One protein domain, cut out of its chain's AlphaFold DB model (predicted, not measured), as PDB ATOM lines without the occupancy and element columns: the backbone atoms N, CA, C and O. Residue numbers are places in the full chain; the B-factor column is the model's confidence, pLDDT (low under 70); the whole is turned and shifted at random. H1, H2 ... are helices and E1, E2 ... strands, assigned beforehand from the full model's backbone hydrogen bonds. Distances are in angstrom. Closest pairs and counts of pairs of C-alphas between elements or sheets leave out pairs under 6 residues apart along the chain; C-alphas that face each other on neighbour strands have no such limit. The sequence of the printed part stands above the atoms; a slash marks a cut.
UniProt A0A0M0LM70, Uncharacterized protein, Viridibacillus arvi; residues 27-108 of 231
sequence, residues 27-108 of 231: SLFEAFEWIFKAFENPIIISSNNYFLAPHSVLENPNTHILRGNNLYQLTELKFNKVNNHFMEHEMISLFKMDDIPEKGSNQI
ATOM      1  N   SER A  27     -19.135 -16.301  42.088       85.12
ATOM      2  CA  SER A  27     -20.402 -16.709  41.488       85.12
ATOM      3  C   SER A  27     -20.673 -15.965  40.179       85.12
ATOM      4  O   SER A  27     -20.085 -14.921  39.888       85.12
ATOM      5  N   LEU A  28     -21.634 -16.466  39.401       84.94
ATOM      6  CA  LEU A  28     -22.070 -15.822  38.163       84.94
ATOM      7  C   LEU A  28     -22.535 -14.378  38.383       84.94
ATOM      8  O   LEU A  28     -22.152 -13.490  37.628       84.94
ATOM      9  N   PHE A  29     -23.310 -14.138  39.444       86.38
ATOM     10  CA  PHE A  29     -23.742 -12.801  39.852       86.38
ATOM     11  C   PHE A  29     -22.551 -11.859  40.078       86.38
ATOM     12  O   PHE A  29     -22.506 -10.773  39.503       86.38
ATOM     13  N   GLU A  30     -21.567 -12.290  40.867       87.56
ATOM     14  CA  GLU A  30     -20.377 -11.496  41.193       87.56
ATOM     15  C   GLU A  30     -19.500 -11.240  39.958       87.56
ATOM     16  O   GLU A  30     -18.965 -10.145  39.797       87.56
ATOM     17  N   ALA A  31     -19.396 -12.205  39.040       86.25
ATOM     18  CA  ALA A  31     -18.701 -12.015  37.767       86.25
ATOM     19  C   ALA A  31     -19.415 -10.989  36.866       86.25
ATOM     20  O   ALA A  31     -18.763 -10.135  36.264       86.25
ATOM     21  N   PHE A  32     -20.754 -11.018  36.813       85.25
ATOM     22  CA  PHE A  32     -21.546  -9.981  36.145       85.25
ATOM     23  C   PHE A  32     -21.318  -8.611  36.794       85.25
ATOM     24  O   PHE A  32     -21.065  -7.640  36.084       85.25
ATOM     25  N   GLU A  33     -21.362  -8.512  38.125       84.88
ATOM     26  CA  GLU A  33     -21.070  -7.259  38.825       84.88
ATOM     27  C   GLU A  33     -19.671  -6.728  38.510       84.88
ATOM     28  O   GLU A  33     -19.517  -5.526  38.292       84.88
ATOM     29  N   TRP A  34     -18.664  -7.605  38.476       85.25
ATOM     30  CA  TRP A  34     -17.287  -7.225  38.180       85.25
ATOM     31  C   TRP A  34     -17.189  -6.533  36.819       85.25
ATOM     32  O   TRP A  34     -16.570  -5.480  36.719       85.25
ATOM     33  N   ILE A  35     -17.871  -7.047  35.790       79.88
ATOM     34  CA  ILE A  35     -17.832  -6.470  34.434       79.88
ATOM     35  C   ILE A  35     -18.328  -5.029  34.411       79.88
ATOM     36  O   ILE A  35     -17.734  -4.196  33.723       79.88
ATOM     37  N   PHE A  36     -19.385  -4.733  35.167       76.56
ATOM     38  CA  PHE A  36     -19.957  -3.389  35.240       76.56
ATOM     39  C   PHE A  36     -19.170  -2.468  36.186       76.56
ATOM     40  O   PHE A  36     -19.035  -1.279  35.907       76.56
ATOM     41  N   LYS A  37     -18.613  -2.998  37.285       73.38
ATOM     42  CA  LYS A  37     -17.879  -2.212  38.293       73.38
ATOM     43  C   LYS A  37     -16.433  -1.908  37.896       73.38
ATOM     44  O   LYS A  37     -15.972  -0.799  38.138       73.38
ATOM     45  N   ALA A  38     -15.714  -2.860  37.302       62.44
ATOM     46  CA  ALA A  38     -14.262  -2.775  37.112       62.44
ATOM     47  C   ALA A  38     -13.812  -1.687  36.119       62.44
ATOM     48  O   ALA A  38     -12.639  -1.323  36.108       62.44
ATOM     49  N   PHE A  39     -14.725  -1.167  35.298       54.06
ATOM     50  CA  PHE A  39     -14.398  -0.230  34.216       54.06
ATOM     51  C   PHE A  39     -15.407   0.900  34.035       54.06
ATOM     52  O   PHE A  39     -15.339   1.606  33.035       54.06
ATOM     53  N   GLU A  40     -16.378   1.040  34.946       65.06
ATOM     54  CA  GLU A  40     -17.556   1.886  34.698       65.06
ATOM     55  C   GLU A  40     -18.232   1.523  33.358       65.06
ATOM     56  O   GLU A  40     -18.779   2.379  32.660       65.06
ATOM     57  N   ASN A  41     -18.158   0.237  32.973       70.50
ATOM     58  CA  ASN A  41     -18.647  -0.214  31.680       70.50
ATOM     59  C   ASN A  41     -20.150   0.047  31.605       70.50
ATOM     60  O   ASN A  41     -20.899  -0.383  32.492       70.50
ATOM     61  N   PRO A  42     -20.616   0.704  30.538       78.50
ATOM     62  CA  PRO A  42     -22.033   0.900  30.361       78.50
ATOM     63  C   PRO A  42     -22.720  -0.447  30.114       78.50
ATOM     64  O   PRO A  42     -22.170  -1.351  29.481       78.50
ATOM     65  N   ILE A  43     -23.957  -0.571  30.578       85.50
ATOM     66  CA  ILE A  43     -24.806  -1.716  30.276       85.50
ATOM     67  C   ILE A  43     -25.044  -1.768  28.768       85.50
ATOM     68  O   ILE A  43     -25.591  -0.835  28.181       85.50
ATOM     69  N   ILE A  44     -24.666  -2.880  28.146       84.75
ATOM     70  CA  ILE A  44     -24.866  -3.105  26.716       84.75
ATOM     71  C   ILE A  44     -26.332  -3.474  26.460       84.75
ATOM     72  O   ILE A  44     -26.876  -4.391  27.079       84.75
ATOM     73  N   ILE A  45     -26.965  -2.793  25.503       86.44
ATOM     74  CA  ILE A  45     -28.322  -3.115  25.047       86.44
ATOM     75  C   ILE A  45     -28.260  -3.963  23.771       86.44
ATOM     76  O   ILE A  45     -27.548  -3.654  22.809       86.44
ATOM     77  N   SER A  46     -29.074  -5.012  23.733       86.31
ATOM     78  CA  SER A  46     -29.390  -5.763  22.516       86.31
ATOM     79  C   SER A  46     -30.022  -4.888  21.433       86.31
ATOM     80  O   SER A  46     -30.545  -3.800  21.675       86.31
ATOM     81  N   SER A  47     -30.021  -5.385  20.198       78.06
ATOM     82  CA  SER A  47     -30.659  -4.694  19.067       78.06
ATOM     83  C   SER A  47     -32.189  -4.563  19.235       78.06
ATOM     84  O   SER A  47     -32.792  -3.665  18.657       78.06
ATOM     85  N   ASN A  48     -32.797  -5.368  20.116       84.06
ATOM     86  CA  ASN A  48     -34.232  -5.369  20.422       84.06
ATOM     87  C   ASN A  48     -34.598  -4.587  21.702       84.06
ATOM     88  O   ASN A  48     -35.662  -4.820  22.275       84.06
ATOM     89  N   ASN A  49     -33.733  -3.678  22.167       88.00
ATOM     90  CA  ASN A  49     -33.942  -2.847  23.364       88.00
ATOM     91  C   ASN A  49     -34.042  -3.626  24.693       88.00
ATOM     92  O   ASN A  49     -34.613  -3.136  25.666       88.00
ATOM     93  N   TYR A  50     -33.472  -4.828  24.755       90.62
ATOM     94  CA  TYR A  50     -33.315  -5.582  26.002       90.62
ATOM     95  C   TYR A  50     -31.894  -5.489  26.539       90.62
ATOM     96  O   TYR A  50     -30.945  -5.460  25.755       90.62
ATOM     97  N   PHE A  51     -31.736  -5.547  27.855       89.75
ATOM     98  CA  PHE A  51     -30.430  -5.660  28.496       89.75
ATOM     99  C   PHE A  51     -30.474  -6.589  29.711       89.75
ATOM    100  O   PHE A  51     -31.537  -6.849  30.282       89.75
ATOM    101  N   LEU A  52     -29.298  -7.086  30.094       90.44
ATOM    102  CA  LEU A  52     -29.090  -7.880  31.297       90.44
ATOM    103  C   LEU A  52     -28.329  -7.051  32.321       90.44
ATOM    104  O   LEU A  52     -27.323  -6.432  31.980       90.44
ATOM    105  N   ALA A  53     -28.786  -7.074  33.567       88.06
ATOM    106  CA  ALA A  53     -28.068  -6.446  34.666       88.06
ATOM    107  C   ALA A  53     -28.265  -7.231  35.973       88.06
ATOM    108  O   ALA A  53     -29.376  -7.708  36.239       88.06
ATOM    109  N   PRO A  54     -27.220  -7.357  36.810       86.06
ATOM    110  CA  PRO A  54     -27.389  -7.780  38.193       86.06
ATOM    111  C   PRO A  54     -28.210  -6.731  38.956       86.06
ATOM    112  O   PRO A  54     -28.125  -5.536  38.663       86.06
ATOM    113  N   HIS A  55     -29.011  -7.165  39.935       79.12
ATOM    114  CA  HIS A  55     -29.918  -6.263  40.667       79.12
ATOM    115  C   HIS A  55     -29.202  -5.053  41.291       79.12
ATOM    116  O   HIS A  55     -29.704  -3.937  41.224       79.12
ATOM    117  N   SER A  56     -28.005  -5.265  41.824       79.62
ATOM    118  CA  SER A  56     -27.171  -4.250  42.474       79.62
ATOM    119  C   SER A  56     -26.689  -3.132  41.546       79.62
ATOM    120  O   SER A  56     -26.512  -1.998  41.985       79.62
ATOM    121  N   VAL A  57     -26.484  -3.406  40.253       77.31
ATOM    122  CA  VAL A  57     -26.038  -2.382  39.286       77.31
ATOM    123  C   VAL A  57     -27.150  -1.367  39.007       77.31
ATOM    124  O   VAL A  57     -26.868  -0.214  38.680       77.31
ATOM    125  N   LEU A  58     -28.410  -1.758  39.198       75.19
ATOM    126  CA  LEU A  58     -29.563  -0.868  39.044       75.19
ATOM    127  C   LEU A  58     -29.729   0.088  40.225       75.19
ATOM    128  O   LEU A  58     -30.347   1.137  40.078       75.19
ATOM    129  N   GLU A  59     -29.183  -0.265  41.388       75.94
ATOM    130  CA  GLU A  59     -29.202   0.587  42.581       75.94
ATOM    131  C   GLU A  59     -28.184   1.730  42.482       75.94
ATOM    132  O   GLU A  59     -28.260   2.699  43.238       75.94
ATOM    133  N   ASN A  60     -27.241   1.652  41.537       79.81
ATOM    134  CA  ASN A  60     -26.249   2.691  41.314       79.81
ATOM    135  C   ASN A  60     -26.783   3.762  40.338       79.81
ATOM    136  O   ASN A  60     -26.931   3.492  39.143       79.81
ATOM    137  N   PRO A  61     -27.016   5.008  40.795       72.19
ATOM    138  CA  PRO A  61     -27.547   6.078  39.946       72.19
ATOM    139  C   PRO A  61     -26.554   6.562  38.877       72.19
ATOM    140  O   PRO A  61     -26.956   7.252  37.942       72.19
ATOM    141  N   ASN A  62     -25.270   6.209  38.996       77.94
ATOM    142  CA  ASN A  62     -24.227   6.558  38.027       77.94
ATOM    143  C   ASN A  62     -24.042   5.491  36.939       77.94
ATOM    144  O   ASN A  62     -23.135   5.603  36.114       77.94
ATOM    145  N   THR A  63     -24.866   4.444  36.934       82.94
ATOM    146  CA  THR A  63     -24.837   3.420  35.893       82.94
ATOM    147  C   THR A  63     -25.218   4.028  34.547       82.94
ATOM    148  O   THR A  63     -26.250   4.688  34.408       82.94
ATOM    149  N   HIS A  64     -24.381   3.776  33.542       85.56
ATOM    150  CA  HIS A  64     -24.632   4.184  32.167       85.56
ATOM    151  C   HIS A  64     -25.129   3.001  31.341       85.56
ATOM    152  O   HIS A  64     -24.839   1.845  31.635       85.56
ATOM    153  N   ILE A  65     -25.865   3.305  30.284       85.69
ATOM    154  CA  ILE A  65     -26.380   2.362  29.303       85.69
ATOM    155  C   ILE A  65     -25.821   2.742  27.927       85.69
ATOM    156  O   ILE A  65     -25.856   3.914  27.556       85.69
ATOM    157  N   LEU A  66     -25.341   1.760  27.162       84.44
ATOM    158  CA  LEU A  66     -24.782   1.932  25.822       84.44
ATOM    159  C   LEU A  66     -25.736   1.404  24.748       84.44
ATOM    160  O   LEU A  66     -26.045   0.208  24.697       84.44
ATOM    161  N   ARG A  67     -26.133   2.293  23.828       81.75
ATOM    162  CA  ARG A  67     -26.838   1.941  22.586       81.75
ATOM    163  C   ARG A  67     -26.090   2.492  21.378       81.75
ATOM    164  O   ARG A  67     -26.050   3.706  21.167       81.75
ATOM    165  N   GLY A  68     -25.547   1.598  20.554       77.19
ATOM    166  CA  GLY A  68     -24.621   2.007  19.496       77.19
ATOM    167  C   GLY A  68     -23.421   2.698  20.139       77.19
ATOM    168  O   GLY A  68     -22.778   2.096  20.991       77.19
ATOM    169  N   ASN A  69     -23.204   3.974  19.814       77.94
ATOM    170  CA  ASN A  69     -22.122   4.783  20.390       77.94
ATOM    171  C   ASN A  69     -22.624   5.824  21.406       77.94
ATOM    172  O   ASN A  69     -21.850   6.657  21.873       77.94
ATOM    173  N   ASN A  70     -23.921   5.817  21.724       82.44
ATOM    174  CA  ASN A  70     -24.532   6.784  22.632       82.44
ATOM    175  C   ASN A  70     -24.645   6.198  24.043       82.44
ATOM    176  O   ASN A  70     -25.146   5.081  24.216       82.44
ATOM    177  N   LEU A  71     -24.232   6.987  25.034       84.88
ATOM    178  CA  LEU A  71     -24.430   6.714  26.450       84.88
ATOM    179  C   LEU A  71     -25.670   7.426  26.977       84.88
ATOM    180  O   LEU A  71     -25.946   8.570  26.620       84.88
ATOM    181  N   TYR A  72     -26.374   6.749  27.871       85.56
ATOM    182  CA  TYR A  72     -27.533   7.265  28.587       85.56
ATOM    183  C   TYR A  72     -27.345   6.991  30.071       85.56
ATOM    184  O   TYR A  72     -26.845   5.924  30.433       85.56
ATOM    185  N   GLN A  73     -27.750   7.915  30.937       85.19
ATOM    186  CA  GLN A  73     -27.768   7.625  32.365       85.19
ATOM    187  C   GLN A  73     -28.989   6.753  32.679       85.19
ATOM    188  O   GLN A  73     -30.081   7.009  32.176       85.19
ATOM    189  N   LEU A  74     -28.828   5.720  33.511       84.62
ATOM    190  CA  LEU A  74     -29.914   4.784  33.826       84.62
ATOM    191  C   LEU A  74     -31.170   5.496  34.365       84.62
ATOM    192  O   LEU A  74     -32.288   5.101  34.049       84.62
ATOM    193  N   THR A  75     -30.984   6.570  35.137       83.62
ATOM    194  CA  THR A  75     -32.053   7.385  35.741       83.62
ATOM    195  C   THR A  75     -32.912   8.145  34.728       83.62
ATOM    196  O   THR A  75     -34.028   8.540  35.055       83.62
ATOM    197  N   GLU A  76     -32.418   8.353  33.508       82.25
ATOM    198  CA  GLU A  76     -33.117   9.078  32.439       82.25
ATOM    199  C   GLU A  76     -34.015   8.159  31.600       82.25
ATOM    200  O   GLU A  76     -34.757   8.617  30.729       82.25
ATOM    201  N   LEU A  77     -33.945   6.850  31.842       85.25
ATOM    202  CA  LEU A  77     -34.521   5.835  30.979       85.25
ATOM    203  C   LEU A  77     -35.706   5.148  31.647       85.25
ATOM    204  O   LEU A  77     -35.707   4.868  32.844       85.25
ATOM    205  N   LYS A  78     -36.708   4.814  30.834       87.62
ATOM    206  CA  LYS A  78     -37.831   3.976  31.255       87.62
ATOM    207  C   LYS A  78     -37.598   2.548  30.793       87.62
ATOM    208  O   LYS A  78     -37.384   2.289  29.607       87.62
ATOM    209  N   PHE A  79     -37.654   1.624  31.737       89.75
ATOM    210  CA  PHE A  79     -37.495   0.205  31.474       89.75
ATOM    211  C   PHE A  79     -38.363  -0.611  32.422       89.75
ATOM    212  O   PHE A  79     -38.611  -0.224  33.562       89.75
ATOM    213  N   ASN A  80     -38.790  -1.769  31.939       90.56
ATOM    214  CA  ASN A  80     -39.585  -2.721  32.694       90.56
ATOM    215  C   ASN A  80     -38.792  -4.008  32.886       90.56
ATOM    216  O   ASN A  80     -38.147  -4.507  31.960       90.56
ATOM    217  N   LYS A  81     -38.866  -4.570  34.094       90.31
ATOM    218  CA  LYS A  81     -38.340  -5.908  34.360       90.31
ATOM    219  C   LYS A  81     -39.185  -6.937  33.610       90.31
ATOM    220  O   LYS A  81     -40.410  -6.935  33.708       90.31
ATOM    221  N   VAL A  82     -38.526  -7.825  32.875       90.44
ATOM    222  CA  VAL A  82     -39.165  -8.981  32.249       90.44
ATOM    223  C   VAL A  82     -39.197 -10.102  33.280       90.44
ATOM    224  O   VAL A  82     -38.151 -10.540  33.758       90.44
ATOM    225  N   ASN A  83     -40.395 -10.574  33.621       85.56
ATOM    226  CA  ASN A  83     -40.544 -11.688  34.550       85.56
ATOM    227  C   ASN A  83     -39.992 -12.968  33.917       85.56
ATOM    228  O   ASN A  83     -40.554 -13.495  32.956       85.56
ATOM    229  N   ASN A  84     -38.884 -13.460  34.466       83.25
ATOM    230  CA  ASN A  84     -38.240 -14.689  34.038       83.25
ATOM    231  C   ASN A  84     -37.752 -15.469  35.258       83.25
ATOM    232  O   ASN A  84     -36.679 -15.201  35.797       83.25
ATOM    233  N   HIS A  85     -38.543 -16.459  35.663       79.00
ATOM    234  CA  HIS A  85     -38.297 -17.231  36.877       79.00
ATOM    235  C   HIS A  85     -36.955 -17.983  36.864       79.00
ATOM    236  O   HIS A  85     -36.311 -18.132  37.898       79.00
ATOM    237  N   PHE A  86     -36.474 -18.402  35.688       78.25
ATOM    238  CA  PHE A  86     -35.189 -19.097  35.581       78.25
ATOM    239  C   PHE A  86     -34.005 -18.188  35.914       78.25
ATOM    240  O   PHE A  86     -32.998 -18.664  36.424       78.25
ATOM    241  N   MET A  87     -34.112 -16.887  35.652       78.06
ATOM    242  CA  MET A  87     -33.014 -15.943  35.871       78.06
ATOM    243  C   MET A  87     -32.968 -15.384  37.297       78.06
ATOM    244  O   MET A  87     -31.900 -14.993  37.763       78.06
ATOM    245  N   GLU A  88     -34.093 -15.393  38.017       76.31
ATOM    246  CA  GLU A  88     -34.200 -14.818  39.367       76.31
ATOM    247  C   GLU A  88     -33.188 -15.414  40.352       76.31
ATOM    248  O   GLU A  88     -32.630 -14.692  41.179       76.31
ATOM    249  N   HIS A  89     -32.892 -16.708  40.230       78.31
ATOM    250  CA  HIS A  89     -31.940 -17.383  41.109       78.31
ATOM    251  C   HIS A  89     -30.472 -17.015  40.858       78.31
ATOM    252  O   HIS A  89     -29.647 -17.228  41.741       78.31
ATOM    253  N   GLU A  90     -30.133 -16.491  39.678       77.75
ATOM    254  CA  GLU A  90     -28.780 -16.001  39.380       77.75
ATOM    255  C   GLU A  90     -28.606 -14.529  39.789       77.75
ATOM    256  O   GLU A  90     -27.567 -13.938  39.523       77.75
ATOM    257  N   MET A  91     -29.626 -13.909  40.408       84.75
ATOM    258  CA  MET A  91     -29.649 -12.483  40.774       84.75
ATOM    259  C   MET A  91     -29.379 -11.528  39.592       84.75
ATOM    260  O   MET A  91     -29.041 -10.355  39.776       84.75
ATOM    261  N   ILE A  92     -29.578 -12.025  38.368       87.62
ATOM    262  CA  ILE A  92     -29.453 -11.299  37.106       87.62
ATOM    263  C   ILE A  92     -30.854 -11.148  36.533       87.62
ATOM    264  O   ILE A  92     -31.580 -12.127  36.373       87.62
ATOM    265  N   SER A  93     -31.244  -9.921  36.207       88.88
ATOM    266  CA  SER A  93     -32.554  -9.632  35.632       88.88
ATOM    267  C   SER A  93     -32.453  -9.211  34.175       88.88
ATOM    268  O   SER A  93     -31.500  -8.555  33.750       88.88
ATOM    269  N   LEU A  94     -33.487  -9.586  33.428       91.62
ATOM    270  CA  LEU A  94     -33.736  -9.123  32.074       91.62
ATOM    271  C   LEU A  94     -34.656  -7.905  32.122       91.62
ATOM    272  O   LEU A  94     -35.697  -7.926  32.778       91.62
ATOM    273  N   PHE A  95     -34.290  -6.871  31.380       91.06
ATOM    274  CA  PHE A  95     -35.069  -5.646  31.262       91.06
ATOM    275  C   PHE A  95     -35.369  -5.350  29.806       91.06
ATOM    276  O   PHE A  95     -34.555  -5.638  28.928       91.06
ATOM    277  N   LYS A  96     -36.537  -4.759  29.565       91.69
ATOM    278  CA  LYS A  96     -36.945  -4.215  28.274       91.69
ATOM    279  C   LYS A  96     -37.084  -2.707  28.401       91.69
ATOM    280  O   LYS A  96     -37.757  -2.231  29.313       91.69
ATOM    281  N   MET A  97     -36.474  -1.973  27.485       89.06
ATOM    282  CA  MET A  97     -36.685  -0.537  27.356       89.06
ATOM    283  C   MET A  97     -37.844  -0.277  26.404       89.06
ATOM    284  O   MET A  97     -37.895  -0.860  25.317       89.06
ATOM    285  N   ASP A  98     -38.764   0.589  26.822       80.38
ATOM    286  CA  ASP A  98     -39.933   0.941  26.013       80.38
ATOM    287  C   ASP A  98     -39.544   1.956  24.935       80.38
ATOM    288  O   ASP A  98     -39.778   1.714  23.755       80.38
ATOM    289  N   ASP A  99     -38.847   3.021  25.340       77.19
ATOM    290  CA  ASP A  99     -38.354   4.082  24.469       77.19
ATOM    291  C   ASP A  99     -36.919   4.440  24.854       77.19
ATOM    292  O   ASP A  99     -36.605   4.652  26.028       77.19
ATOM    293  N   ILE A 100     -36.041   4.524  23.856       74.50
ATOM    294  CA  ILE A 100     -34.677   5.019  24.044       74.50
ATOM    295  C   ILE A 100     -34.569   6.335  23.277       74.50
ATOM    296  O   ILE A 100     -34.830   6.320  22.069       74.50
ATOM    297  N   PRO A 101     -34.199   7.449  23.938       75.88
ATOM    298  CA  PRO A 101     -34.085   8.745  23.279       75.88
ATOM    299  C   PRO A 101     -33.156   8.683  22.057       75.88
ATOM    300  O   PRO A 101     -32.211   7.901  22.029       75.88
ATOM    301  N   GLU A 102     -33.408   9.510  21.038       69.12
ATOM    302  CA  GLU A 102     -32.597   9.513  19.805       69.12
ATOM    303  C   GLU A 102     -31.163  10.021  20.019       69.12
ATOM    304  O   GLU A 102     -30.260   9.688  19.249       69.12
ATOM    305  N   LYS A 103     -30.943  10.832  21.061       69.25
ATOM    306  CA  LYS A 103     -29.631  11.366  21.434       69.25
ATOM    307  C   LYS A 103     -29.307  10.994  22.873       69.25
ATOM    308  O   LYS A 103     -30.108  11.249  23.769       69.25
ATOM    309  N   GLY A 104     -28.126  10.411  23.062       65.38
ATOM    310  CA  GLY A 104     -27.559  10.153  24.382       65.38
ATOM    311  C   GLY A 104     -27.041  11.418  25.052       65.38
ATOM    312  O   GLY A 104     -26.883  12.458  24.407       65.38
ATOM    313  N   SER A 105     -26.750  11.303  26.344       70.00
ATOM    314  CA  SER A 105     -26.112  12.359  27.129       70.00
ATOM    315  C   SER A 105     -24.671  12.599  26.675       70.00
ATOM    316  O   SER A 105     -24.226  13.741  26.648       70.00
ATOM    317  N   ASN A 106     -23.974  11.538  26.251       77.12
ATOM    318  CA  ASN A 106     -22.620  11.581  25.703       77.12
ATOM    319  C   ASN A 106     -22.438  10.544  24.583       77.12
ATOM    320  O   ASN A 106     -23.175   9.560  24.501       77.12
ATOM    321  N   GLN A 107     -21.421  10.742  23.742       74.31
ATOM    322  CA  GLN A 107     -20.948   9.741  22.782       74.31
ATOM    323  C   GLN A 107     -19.592   9.201  23.219       74.31
ATOM    324  O   GLN A 107     -18.758   9.961  23.709       74.31
ATOM    325  N   ILE A 108     -19.374   7.898  23.037       72.50
ATOM    326  CA  ILE A 108     -18.064   7.280  23.249       72.50
ATOM    327  C   ILE A 108     -17.386   7.002  21.914       72.50
ATOM    328  O   ILE A 108     -17.999   6.465  20.993       72.50
TER     329      ILE A 108
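This is residues 27 to 108 of the 231 residues of an uncharacterized protein of Viridibacillus arvi (UniProt A0A0M0LM70). A small three-stranded sheet, E1, E5 and E4, has helix H1 packed on it near E1 and E5, while a separate hairpin, E2 and E3, lies beyond the sheet. Residues 43 to 44 pair parallel with residues 65 to 66 of E2, and residues 106 to 107 pair antiparallel with residues 70 to 71 of E3. The printed part has 82 residues with three named helices and five strands, H1 E1 H2 E2 E3 E4 H3 E5, class mixed, both sheets antiparallel. It is compact, radius of gyration of the C-alphas 12.3 A, and rounded, spanning 35 by 27 by 20 A.

H1, residues 28 to 37, is on the sheet of E1, 50 to 54, E5, 92 to 97, and E4, 79 to 82, making two layers, a helix on one face of a sheet; its closest C-alphas to E1 are Glu 33 and Pro 54, 6.4 A. The sheet is only just strongly twisted, with C-alphas up to 4.0 A off its plane. H1 and H2, 55 to 58, only just touch, with 3 pairs of C-alphas within 8 A, the closest Glu 33 and Val 57, 7.0 A. H2 and H3, 85 to 88, only graze the sheet. Inner strand E5 is antiparallel to E1, N 51 to O 95 at 3.0 A, and to E4, N 82 to O 94 at 2.8 A. E2, 64 to 67, and E3, 70 to 73, form a hairpin, N 65 to O 72 at 2.8 A, and are apart from E1, E5 and E4. In H1 every O i to N i+4 pair is within hydrogen-bond range; H2 and H3 are too short for one, and their single O i to N i+3 pair is within range in H2 but not in H3.

H1 runs 14.2 A from C-alpha 28 at (-22.070, -15.822, 38.163). E1 measures 13.7 A, H2 5.6 A, E2 10.1 A, E3 10.3 A, E4 9.4 A and H3 5.4 A. E5, 16.2 A, ends at C-alpha 97, (-36.685, -0.537, 27.356).

The C-alphas of Ser 27 and Glu 102, 36.1 A apart, are the two farthest. The printed part has no cut; the link from H1 to E1 is long, 12 residues, and the other links are tight. Mean pLDDT of the printed part is 81.3, under 70 at residues 38 to 40 and 102 to 104.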